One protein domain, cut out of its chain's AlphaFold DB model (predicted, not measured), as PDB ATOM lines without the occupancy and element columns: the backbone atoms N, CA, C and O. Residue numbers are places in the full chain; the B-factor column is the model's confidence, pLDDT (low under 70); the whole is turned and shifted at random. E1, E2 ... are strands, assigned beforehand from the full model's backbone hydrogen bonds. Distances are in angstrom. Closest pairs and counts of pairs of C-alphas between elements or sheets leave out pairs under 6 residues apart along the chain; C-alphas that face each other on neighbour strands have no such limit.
ATOM      1  N   ASN A 177     -15.238  -9.251 -16.744       76.19
ATOM      2  CA  ASN A 177     -14.632  -7.926 -16.734       76.19
ATOM      3  C   ASN A 177     -14.734  -7.359 -15.316       76.19
ATOM      4  O   ASN A 177     -15.804  -7.394 -14.710       76.19
ATOM      5  N   THR A 178     -13.632  -6.819 -14.804       76.88
ATOM      6  CA  THR A 178     -13.562  -6.162 -13.490       76.88
ATOM      7  C   THR A 178     -13.269  -4.677 -13.701       76.88
ATOM      8  O   THR A 178     -12.499  -4.340 -14.603       76.88
ATOM      9  N   PRO A 179     -13.849  -3.762 -12.907       80.62
ATOM     10  CA  PRO A 179     -13.515  -2.346 -12.995       80.62
ATOM     11  C   PRO A 179     -12.063  -2.090 -12.572       80.62
ATOM     12  O   PRO A 179     -11.581  -2.610 -11.564       80.62
ATOM     13  N   CYS A 180     -11.373  -1.254 -13.342       81.06
ATOM     14  CA  CYS A 180     -10.022  -0.791 -13.054       81.06
ATOM     15  C   CYS A 180      -9.964  -0.037 -11.716       81.06
ATOM     16  O   CYS A 180     -10.742   0.887 -11.489       81.06
ATOM     17  N   ILE A 181      -8.977  -0.338 -10.867       78.06
ATOM     18  CA  ILE A 181      -8.844   0.316  -9.550       78.06
ATOM     19  C   ILE A 181      -8.569   1.827  -9.620       78.06
ATOM     20  O   ILE A 181      -8.853   2.539  -8.663       78.06
ATOM     21  N   LYS A 182      -8.014   2.324 -10.735       81.06
ATOM     22  CA  LYS A 182      -7.596   3.729 -10.883       81.06
ATOM     23  C   LYS A 182      -8.609   4.579 -11.648       81.06
ATOM     24  O   LYS A 182      -8.875   5.704 -11.253       81.06
ATOM     25  N   CYS A 183      -9.146   4.064 -12.754       84.00
ATOM     26  CA  CYS A 183     -10.051   4.818 -13.634       84.00
ATOM     27  C   CYS A 183     -11.434   4.181 -13.799       84.00
ATOM     28  O   CYS A 183     -12.233   4.684 -14.580       84.00
ATOM     29  N   GLN A 184     -11.701   3.057 -13.124       81.56
ATOM     30  CA  GLN A 184     -12.972   2.323 -13.165       81.56
ATOM     31  C   GLN A 184     -13.401   1.801 -14.547       81.56
ATOM     32  O   GLN A 184     -14.466   1.203 -14.669       81.56
ATOM     33  N   ALA A 185     -12.557   1.928 -15.576       82.44
ATOM     34  CA  ALA A 185     -12.793   1.314 -16.879       82.44
ATOM     35  C   ALA A 185     -12.886  -0.215 -16.760       82.44
ATOM     36  O   ALA A 185     -12.102  -0.836 -16.038       82.44
ATOM     37  N   MET A 186     -13.829  -0.819 -17.482       82.44
ATOM     38  CA  MET A 186     -14.010  -2.269 -17.507       82.44
ATOM     39  C   MET A 186     -12.837  -2.919 -18.237       82.44
ATOM     40  O   MET A 186     -12.633  -2.684 -19.427       82.44
ATOM     41  N   ILE A 187     -12.059  -3.716 -17.510       82.94
ATOM     42  CA  ILE A 187     -10.876  -4.404 -18.026       82.94
ATOM     43  C   ILE A 187     -11.029  -5.921 -17.861       82.94
ATOM     44  O   ILE A 187     -11.697  -6.364 -16.921       82.94
ATOM     45  N   PRO A 188     -10.421  -6.731 -18.743       78.94
ATOM     46  CA  PRO A 188     -10.459  -8.183 -18.609       78.94
ATOM     47  C   PRO A 188      -9.862  -8.635 -17.269       78.94
ATOM     48  O   PRO A 188      -8.818  -8.138 -16.838       78.94
ATOM     49  N   THR A 189     -10.496  -9.591 -16.585       70.12
ATOM     50  CA  THR A 189      -9.939 -10.164 -15.350       70.12
ATOM     51  C   THR A 189      -8.547 -10.744 -15.587       70.12
ATOM     52  O   THR A 189      -8.360 -11.552 -16.494       70.12
ATOM     53  N   GLY A 190      -7.582 -10.366 -14.743       70.06
ATOM     54  CA  GLY A 190      -6.200 -10.860 -14.802       70.06
ATOM     55  C   GLY A 190      -5.208  -9.949 -15.536       70.06
ATOM     56  O   GLY A 190      -4.023 -10.272 -15.588       70.06
ATOM     57  N   THR A 191      -5.630  -8.798 -16.077       71.44
ATOM     58  CA  THR A 191      -4.691  -7.846 -16.698       71.44
ATOM     59  C   THR A 191      -3.842  -7.136 -15.647       71.44
ATOM     60  O   THR A 191      -4.401  -6.453 -14.798       71.44
ATOM     61  N   LYS A 192      -2.506  -7.235 -15.735       73.06
ATOM     62  CA  LYS A 192      -1.549  -6.584 -14.812       73.06
ATOM     63  C   LYS A 192      -1.561  -5.057 -14.886       73.06
ATOM     64  O   LYS A 192      -1.319  -4.395 -13.881       73.06
ATOM     65  N   PHE A 193      -1.886  -4.501 -16.050       79.94
ATOM     66  CA  PHE A 193      -1.985  -3.064 -16.293       79.94
ATOM     67  C   PHE A 193      -3.286  -2.754 -17.025       79.94
ATOM     68  O   PHE A 193      -3.715  -3.510 -17.895       79.94
ATOM     69  N   CYS A 194      -3.920  -1.639 -16.671       83.94
ATOM     70  CA  CYS A 194      -5.122  -1.172 -17.341       83.94
ATOM     71  C   CYS A 194      -4.760  -0.631 -18.736       83.94
ATOM     72  O   CYS A 194      -4.031   0.359 -18.815       83.94
ATOM     73  N   PRO A 195      -5.310  -1.186 -19.830       81.44
ATOM     74  CA  PRO A 195      -5.046  -0.706 -21.189       81.44
ATOM     75  C   PRO A 195      -5.646   0.678 -21.486       81.44
ATOM     76  O   PRO A 195      -5.354   1.251 -22.526       81.44
ATOM     77  N   GLN A 196      -6.496   1.213 -20.603       82.69
ATOM     78  CA  GLN A 196      -7.133   2.524 -20.786       82.69
ATOM     79  C   GLN A 196      -6.410   3.663 -20.055       82.69
ATOM     80  O   GLN A 196      -6.400   4.782 -20.545       82.69
ATOM     81  N   CYS A 197      -5.804   3.409 -18.890       83.00
ATOM     82  CA  CYS A 197      -5.152   4.463 -18.094       83.00
ATOM     83  C   CYS A 197      -3.714   4.139 -17.662       83.00
ATOM     84  O   CYS A 197      -3.115   4.909 -16.913       83.00
ATOM     85  N   GLY A 198      -3.183   2.974 -18.048       78.31
ATOM     86  CA  GLY A 198      -1.846   2.507 -17.672       78.31
ATOM     87  C   GLY A 198      -1.687   2.110 -16.199       78.31
ATOM     88  O   GLY A 198      -0.604   1.710 -15.788       78.31
ATOM     89  N   GLY A 199      -2.740   2.203 -15.378       78.81
ATOM     90  CA  GLY A 199      -2.667   1.878 -13.951       78.81
ATOM     91  C   GLY A 199      -2.467   0.381 -13.702       78.81
ATOM     92  O   GLY A 199      -3.240  -0.431 -14.215       78.81
ATOM     93  N   ALA A 200      -1.473   0.014 -12.891       79.69
ATOM     94  CA  ALA A 200      -1.259  -1.366 -12.454       79.69
ATOM     95  C   ALA A 200      -2.481  -1.900 -11.680       79.69
ATOM     96  O   ALA A 200      -3.117  -1.161 -10.937       79.69
ATOM     97  N   GLN A 201      -2.827  -3.172 -11.874       75.31
ATOM     98  CA  GLN A 201      -4.012  -3.831 -11.295       75.31
ATOM     99  C   GLN A 201      -3.649  -4.969 -10.323       75.31
ATOM    100  O   GLN A 201      -4.517  -5.744  -9.908       75.31
ATOM    101  N   GLY A 202      -2.365  -5.070  -9.967       69.25
ATOM    102  CA  GLY A 202      -1.835  -5.975  -8.949       69.25
ATOM    103  C   GLY A 202      -1.793  -5.345  -7.555       69.25
ATOM    104  O   GLY A 202      -2.026  -4.148  -7.387       69.25
ATOM    105  N   ILE A 203      -1.486  -6.159  -6.549       67.94
ATOM    106  CA  ILE A 203      -1.204  -5.682  -5.191       67.94
ATOM    107  C   ILE A 203       0.244  -5.184  -5.197       67.94
ATOM    108  O   ILE A 203       1.144  -5.900  -5.636       67.94
ATOM    109  N   ALA A 204       0.479  -3.947  -4.763       68.19
ATOM    110  CA  ALA A 204       1.837  -3.434  -4.618       68.19
ATOM    111  C   ALA A 204       2.525  -4.152  -3.452       68.19
ATOM    112  O   ALA A 204       1.971  -4.217  -2.353       68.19
ATOM    113  N   CYS A 205       3.720  -4.695  -3.687       66.44
ATOM    114  CA  CYS A 205       4.521  -5.281  -2.624       66.44
ATOM    115  C   CYS A 205       4.876  -4.193  -1.598       66.44
ATOM    116  O   CYS A 205       5.545  -3.230  -1.968       66.44
ATOM    117  N   PRO A 206       4.495  -4.324  -0.317       67.31
ATOM    118  CA  PRO A 206       4.816  -3.323   0.698       67.31
ATOM    119  C   PRO A 206       6.319  -3.248   1.011       67.31
ATOM    120  O   PRO A 206       6.768  -2.254   1.570       67.31
ATOM    121  N   SER A 207       7.104  -4.265   0.637       62.75
ATOM    122  CA  SER A 207       8.551  -4.308   0.888       62.75
ATOM    123  C   SER A 207       9.398  -3.689  -0.228       62.75
ATOM    124  O   SER A 207      10.454  -3.144   0.065       62.75
ATOM    125  N   CYS A 208       8.979  -3.765  -1.496       71.62
ATOM    126  CA  CYS A 208       9.770  -3.246  -2.625       71.62
ATOM    127  C   CYS A 208       8.989  -2.375  -3.620       71.62
ATOM    128  O   CYS A 208       9.576  -1.833  -4.549       71.62
ATOM    129  N   GLY A 209       7.672  -2.243  -3.458       68.62
ATOM    130  CA  GLY A 209       6.810  -1.446  -4.332       68.62
ATOM    131  C   GLY A 209       6.430  -2.109  -5.659       68.62
ATOM    132  O   GLY A 209       5.568  -1.583  -6.362       68.62
ATOM    133  N   THR A 210       7.005  -3.267  -6.008       72.88
ATOM    134  CA  THR A 210       6.700  -3.949  -7.275       72.88
ATOM    135  C   THR A 210       5.269  -4.483  -7.297       72.88
ATOM    136  O   THR A 210       4.782  -5.040  -6.312       72.88
ATOM    137  N   SER A 211       4.577  -4.323  -8.427       70.44
ATOM    138  CA  SER A 211       3.220  -4.838  -8.613       70.44
ATOM    139  C   SER A 211       3.241  -6.356  -8.765       70.44
ATOM    140  O   SER A 211       3.812  -6.867  -9.730       70.44
ATOM    141  N   VAL A 212       2.589  -7.068  -7.850       72.25
ATOM    142  CA  VAL A 212       2.525  -8.531  -7.858       72.25
ATOM    143  C   VAL A 212       1.084  -8.998  -8.080       72.25
ATOM    144  O   VAL A 212       0.114  -8.300  -7.765       72.25
ATOM    145  N   ASP A 213       0.945 -10.168  -8.697       66.62
ATOM    146  CA  ASP A 213      -0.337 -10.758  -9.072       66.62
ATOM    147  C   ASP A 213      -1.245 -10.994  -7.853       66.62
ATOM    148  O   ASP A 213      -0.796 -11.401  -6.777       66.62
ATOM    149  N   LYS A 214      -2.553 -10.753  -8.026       61.22
ATOM    150  CA  LYS A 214      -3.566 -11.025  -6.993       61.22
ATOM    151  C   LYS A 214      -3.582 -12.528  -6.687       61.22
ATOM    152  O   LYS A 214      -4.139 -13.306  -7.452       61.22
ATOM    153  N   GLY A 215      -2.964 -12.909  -5.568       62.22
ATOM    154  CA  GLY A 215      -2.853 -14.294  -5.092       62.22
ATOM    155  C   GLY A 215      -1.421 -14.791  -4.865       62.22
ATOM    156  O   GLY A 215      -1.247 -15.908  -4.376       62.22
ATOM    157  N   ALA A 216      -0.392 -13.999  -5.182       63.41
ATOM    158  CA  ALA A 216       0.990 -14.378  -4.908       63.41
ATOM    159  C   ALA A 216       1.298 -14.289  -3.404       63.41
ATOM    160  O   ALA A 216       1.130 -13.239  -2.793       63.41
ATOM    161  N   LYS A 217       1.766 -15.394  -2.808       65.50
ATOM    162  CA  LYS A 217       2.159 -15.452  -1.386       65.50
ATOM    163  C   LYS A 217       3.514 -14.788  -1.114       65.50
ATOM    164  O   LYS A 217       3.765 -14.353   0.004       65.50
ATOM    165  N   PHE A 218       4.349 -14.682  -2.144       70.88
ATOM    166  CA  PHE A 218       5.693 -14.114  -2.096       70.88
ATOM    167  C   PHE A 218       5.904 -13.202  -3.302       70.88
ATOM    168  O   PHE A 218       5.415 -13.484  -4.399       70.88
ATOM    169  N   CYS A 219       6.640 -12.115  -3.103       74.19
ATOM    170  CA  CYS A 219       7.093 -11.251  -4.177       74.19
ATOM    171  C   CYS A 219       8.195 -11.959  -4.968       74.19
ATOM    172  O   CYS A 219       9.210 -12.362  -4.405       74.19
ATOM    173  N   THR A 220       8.014 -12.077  -6.280       73.06
ATOM    174  CA  THR A 220       8.976 -12.720  -7.184       73.06
ATOM    175  C   THR A 220      10.273 -11.933  -7.362       73.06
ATOM    176  O   THR A 220      11.266 -12.522  -7.769       73.06
ATOM    177  N   ASP A 221      10.274 -10.635  -7.046       73.56
ATOM    178  CA  ASP A 221      11.439  -9.760  -7.238       73.56
ATOM    179  C   ASP A 221      12.261  -9.545  -5.965       73.56
ATOM    180  O   ASP A 221      13.486  -9.532  -6.023       73.56
ATOM    181  N   CYS A 222      11.620  -9.377  -4.804       74.19
ATOM    182  CA  CYS A 222      12.336  -9.123  -3.545       74.19
ATOM    183  C   CYS A 222      12.246 -10.271  -2.531       74.19
ATOM    184  O   CYS A 222      12.859 -10.192  -1.471       74.19
ATOM    185  N   GLY A 223      11.456 -11.313  -2.815       67.69
ATOM    186  CA  GLY A 223      11.208 -12.424  -1.892       67.69
ATOM    187  C   GLY A 223      10.304 -12.084  -0.700       67.69
ATOM    188  O   GLY A 223      10.020 -12.965   0.105       67.69
ATOM    189  N   GLY A 224       9.832 -10.838  -0.577       69.56
ATOM    190  CA  GLY A 224       8.983 -10.396   0.532       69.56
ATOM    191  C   GLY A 224       7.626 -11.100   0.548       69.56
ATOM    192  O   GLY A 224       6.976 -11.219  -0.491       69.56
ATOM    193  N   GLU A 225       7.186 -11.568   1.717       67.50
ATOM    194  CA  GLU A 225       5.893 -12.238   1.880       67.50
ATOM    195  C   GLU A 225       4.740 -11.247   1.683       67.50
ATOM    196  O   GLU A 225       4.676 -10.194   2.314       67.50
ATOM    197  N   LEU A 226       3.807 -11.583   0.794       67.75
ATOM    198  CA  LEU A 226       2.706 -10.706   0.380       67.75
ATOM    199  C   LEU A 226       1.371 -11.066   1.034       67.75
ATOM    200  O   LEU A 226       0.309 -10.723   0.521       67.75
ATOM    201  N   GLY A 227       1.420 -11.735   2.188       57.25
ATOM    202  CA  GLY A 227       0.225 -12.068   2.958       57.25
ATOM    203  C   GLY A 227      -0.573 -13.200   2.317       57.25
ATOM    204  O   GLY A 227      -1.744 -13.057   1.980       57.25
ATOM    205  N   GLY A 228       0.065 -14.360   2.171       55.69
ATOM    206  CA  GLY A 228      -0.584 -15.622   1.826       55.69
ATOM    207  C   GLY A 228      -1.188 -16.352   3.028       55.69
ATOM    208  O   GLY A 228      -1.022 -17.563   3.121       55.69
ATOM    209  N   ALA A 229      -1.826 -15.641   3.955       52.31
ATOM    210  CA  ALA A 229      -2.471 -16.185   5.149       52.31
ATOM    211  C   ALA A 229      -3.482 -15.138   5.632       52.31
ATOM    212  O   ALA A 229      -3.119 -13.973   5.792       52.31
ATOM    213  N   GLY A 230      -4.753 -15.511   5.786       60.88
ATOM    214  CA  GLY A 230      -5.777 -14.580   6.251       60.88
ATOM    215  C   GLY A 230      -5.372 -14.046   7.620       60.88
ATOM    216  O   GLY A 230      -5.290 -14.811   8.577       60.88
ATOM    217  N   ALA A 231      -5.061 -12.756   7.708       66.25
ATOM    218  CA  ALA A 231      -4.773 -12.129   8.986       66.25
ATOM    219  C   ALA A 231      -6.031 -12.197   9.859       66.25
ATOM    220  O   ALA A 231      -7.132 -11.908   9.384       66.25
ATOM    221  N   CYS A 232      -5.880 -12.585  11.126       61.06
ATOM    222  CA  CYS A 232      -7.006 -12.619  12.048       61.06
ATOM    223  C   CYS A 232      -7.595 -11.203  12.170       61.06
ATOM    224  O   CYS A 232      -6.872 -10.288  12.566       61.06
ATOM    225  N   PRO A 233      -8.895 -10.991  11.900       66.25
ATOM    226  CA  PRO A 233      -9.488  -9.653  11.901       66.25
ATOM    227  C   PRO A 233      -9.485  -8.978  13.281       66.25
ATOM    228  O   PRO A 233      -9.708  -7.775  13.362       66.25
ATOM    229  N   SER A 234      -9.231  -9.729  14.361       67.12
ATOM    230  CA  SER A 234      -9.208  -9.184  15.721       67.12
ATOM    231  C   SER A 234      -7.812  -8.847  16.247       67.12
ATOM    232  O   SER A 234      -7.695  -7.935  17.058       67.12
ATOM    233  N   CYS A 235      -6.761  -9.567  15.844       70.75
ATOM    234  CA  CYS A 235      -5.403  -9.350  16.370       70.75
ATOM    235  C   CYS A 235      -4.334  -9.151  15.287       70.75
ATOM    236  O   CYS A 235      -3.189  -8.856  15.613       70.75
ATOM    237  N   GLY A 236      -4.686  -9.305  14.010       66.75
ATOM    238  CA  GLY A 236      -3.791  -9.084  12.877       66.75
ATOM    239  C   GLY A 236      -2.716 -10.154  12.682       66.75
ATOM    240  O   GLY A 236      -1.915 -10.020  11.759       66.75
ATOM    241  N   SER A 237      -2.685 -11.213  13.501       70.38
ATOM    242  CA  SER A 237      -1.705 -12.286  13.329       70.38
ATOM    243  C   SER A 237      -2.001 -13.097  12.060       70.38
ATOM    244  O   SER A 237      -3.172 -13.324  11.732       70.38
ATOM    245  N   PRO A 238      -0.965 -13.517  11.314       70.69
ATOM    246  CA  PRO A 238      -1.150 -14.318  10.112       70.69
ATOM    247  C   PRO A 238      -1.695 -15.695  10.500       70.69
ATOM    248  O   PRO A 238      -1.096 -16.392  11.318       70.69
ATOM    249  N   VAL A 239      -2.832 -16.094   9.925       70.62
ATOM    250  CA  VAL A 239      -3.433 -17.405  10.188       70.62
ATOM    251  C   VAL A 239      -3.543 -18.211   8.897       70.62
ATOM    252  O   VAL A 239      -3.988 -17.713   7.859       70.62
ATOM    253  N   GLU A 240      -3.136 -19.478   8.953       63.97
ATOM    254  CA  GLU A 240      -3.234 -20.379   7.808       63.97
ATOM    255  C   GLU A 240      -4.690 -20.597   7.364       63.97
ATOM    256  O   GLU A 240      -5.621 -20.709   8.173       63.97
ATOM    257  N   ALA A 241      -4.877 -20.668   6.044       59.28
ATOM    258  CA  ALA A 241      -6.185 -20.823   5.423       59.28
ATOM    259  C   ALA A 241      -6.808 -22.186   5.785       59.28
ATOM    260  O   ALA A 241      -6.275 -23.233   5.424       59.28
ATOM    261  N   GLY A 242      -7.956 -22.158   6.474       66.69
ATOM    262  CA  GLY A 242      -8.715 -23.351   6.886       66.69
ATOM    263  C   GLY A 242      -8.869 -23.537   8.402       66.69
ATOM    264  O   GLY A 242      -9.537 -24.474   8.841       66.69
ATOM    265  N   THR A 243      -8.294 -22.649   9.213       65.06
ATOM    266  CA  THR A 243      -8.422 -22.680  10.677       65.06
ATOM    267  C   THR A 243      -9.728 -22.019  11.130       65.06
ATOM    268  O   THR A 243     -10.042 -20.899  10.746       65.06
ATOM    269  N   LYS A 244     -10.522 -22.721  11.954       74.75
ATOM    270  CA  LYS A 244     -11.801 -22.210  12.495       74.75
ATOM    271  C   LYS A 244     -11.620 -21.229  13.659       74.75
ATOM    272  O   LYS A 244     -12.580 -20.583  14.061       74.75
ATOM    273  N   PHE A 245     -10.426 -21.165  14.241       76.25
ATOM    274  CA  PHE A 245     -10.098 -20.321  15.387       76.25
ATOM    275  C   PHE A 245      -8.656 -19.839  15.262       76.25
ATOM    276  O   PHE A 245      -7.782 -20.605  14.855       76.25
ATOM    277  N   CYS A 246      -8.413 -18.579  15.616       75.50
ATOM    278  CA  CYS A 246      -7.080 -17.999  15.647       75.50
ATOM    279  C   CYS A 246      -6.273 -18.592  16.821       75.50
ATOM    280  O   CYS A 246      -6.742 -18.526  17.959       75.50
ATOM    281  N   PRO A 247      -5.065 -19.131  16.581       75.69
ATOM    282  CA  PRO A 247      -4.237 -19.744  17.622       75.69
ATOM    283  C   PRO A 247      -3.664 -18.738  18.634       75.69
ATOM    284  O   PRO A 247      -3.335 -19.132  19.746       75.69
ATOM    285  N   GLU A 248      -3.588 -17.453  18.278       76.31
ATOM    286  CA  GLU A 248      -2.987 -16.409  19.125       76.31
ATOM    287  C   GLU A 248      -4.009 -15.690  20.017       76.31
ATOM    288  O   GLU A 248      -3.723 -15.370  21.165       76.31
ATOM    289  N   CYS A 249      -5.221 -15.430  19.514       76.88
ATOM    290  CA  CYS A 249      -6.241 -14.684  20.265       76.88
ATOM    291  C   CYS A 249      -7.509 -15.492  20.571       76.88
ATOM    292  O   CYS A 249      -8.406 -14.987  21.240       76.88
ATOM    293  N   GLY A 250      -7.621 -16.729  20.073       73.12
ATOM    294  CA  GLY A 250      -8.779 -17.603  20.292       73.12
ATOM    295  C   GLY A 250     -10.056 -17.179  19.555       73.12
ATOM    296  O   GLY A 250     -11.077 -17.863  19.658       73.12
ATOM    297  N   GLN A 251     -10.023 -16.081  18.792       77.19
ATOM    298  CA  GLN A 251     -11.169 -15.581  18.036       77.19
ATOM    299  C   GLN A 251     -11.557 -16.583  16.945       77.19
ATOM    300  O   GLN A 251     -10.712 -17.039  16.171       77.19
ATOM    301  N   LYS A 252     -12.846 -16.917  16.861       74.56
ATOM    302  CA  LYS A 252     -13.382 -17.756  15.784       74.56
ATOM    303  C   LYS A 252     -13.240 -17.033  14.437       74.56
ATOM    304  O   LYS A 252     -13.619 -15.866  14.344       74.56
ATOM    305  N   MET A 253     -12.677 -17.727  13.451       65.19
ATOM    306  CA  MET A 253     -12.397 -17.244  12.091       65.19
ATOM    307  C   MET A 253     -13.507 -17.652  11.123       65.19
ATOM    308  O   MET A 253     -14.082 -18.753  11.315       65.19
TER     309      MET A 253
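This is residues 177 to 253 of the 253 residues of the protein "Zinc-ribbon domain-containing protein" of Thermoplasmata archaeon (UniProt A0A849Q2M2). The printed part has little regular structure: it is a loose row of three small lobes made mostly of loops, with the small hairpin of E1 and E2 in the lobe at one end. Short antiparallel pairings lie in the other two lobes, residues 203 to 204 with 211 to 212 in the middle one and residues 230 to 231 with 238 to 239 in the far one. The 77 printed residues have no named helix and two named strands, E1 then E2, antiparallel; the class is all strand, with 6 residues in named elements. The whole is loose, with a radius of gyration of the C-alphas of 15.6 A, and spans 46 by 27 by 17 A.

E1, residues 177 to 179, and E2, residues 186 to 188, form a hairpin with a short link, antiparallel at 134 degrees. N 178 and O 187 are within hydrogen-bond range at 2.9 A.

E1 begins at C-alpha 177 (-14.632, -7.926, -16.734), and E2 ends at C-alpha 188 (-10.459, -8.183, -18.609).

The C-alphas farthest apart, of Gln 196 and Gly 250, are 45.8 A apart. The printed part has no cut. Thirty residues have pLDDT under 70, among them 223 to 234.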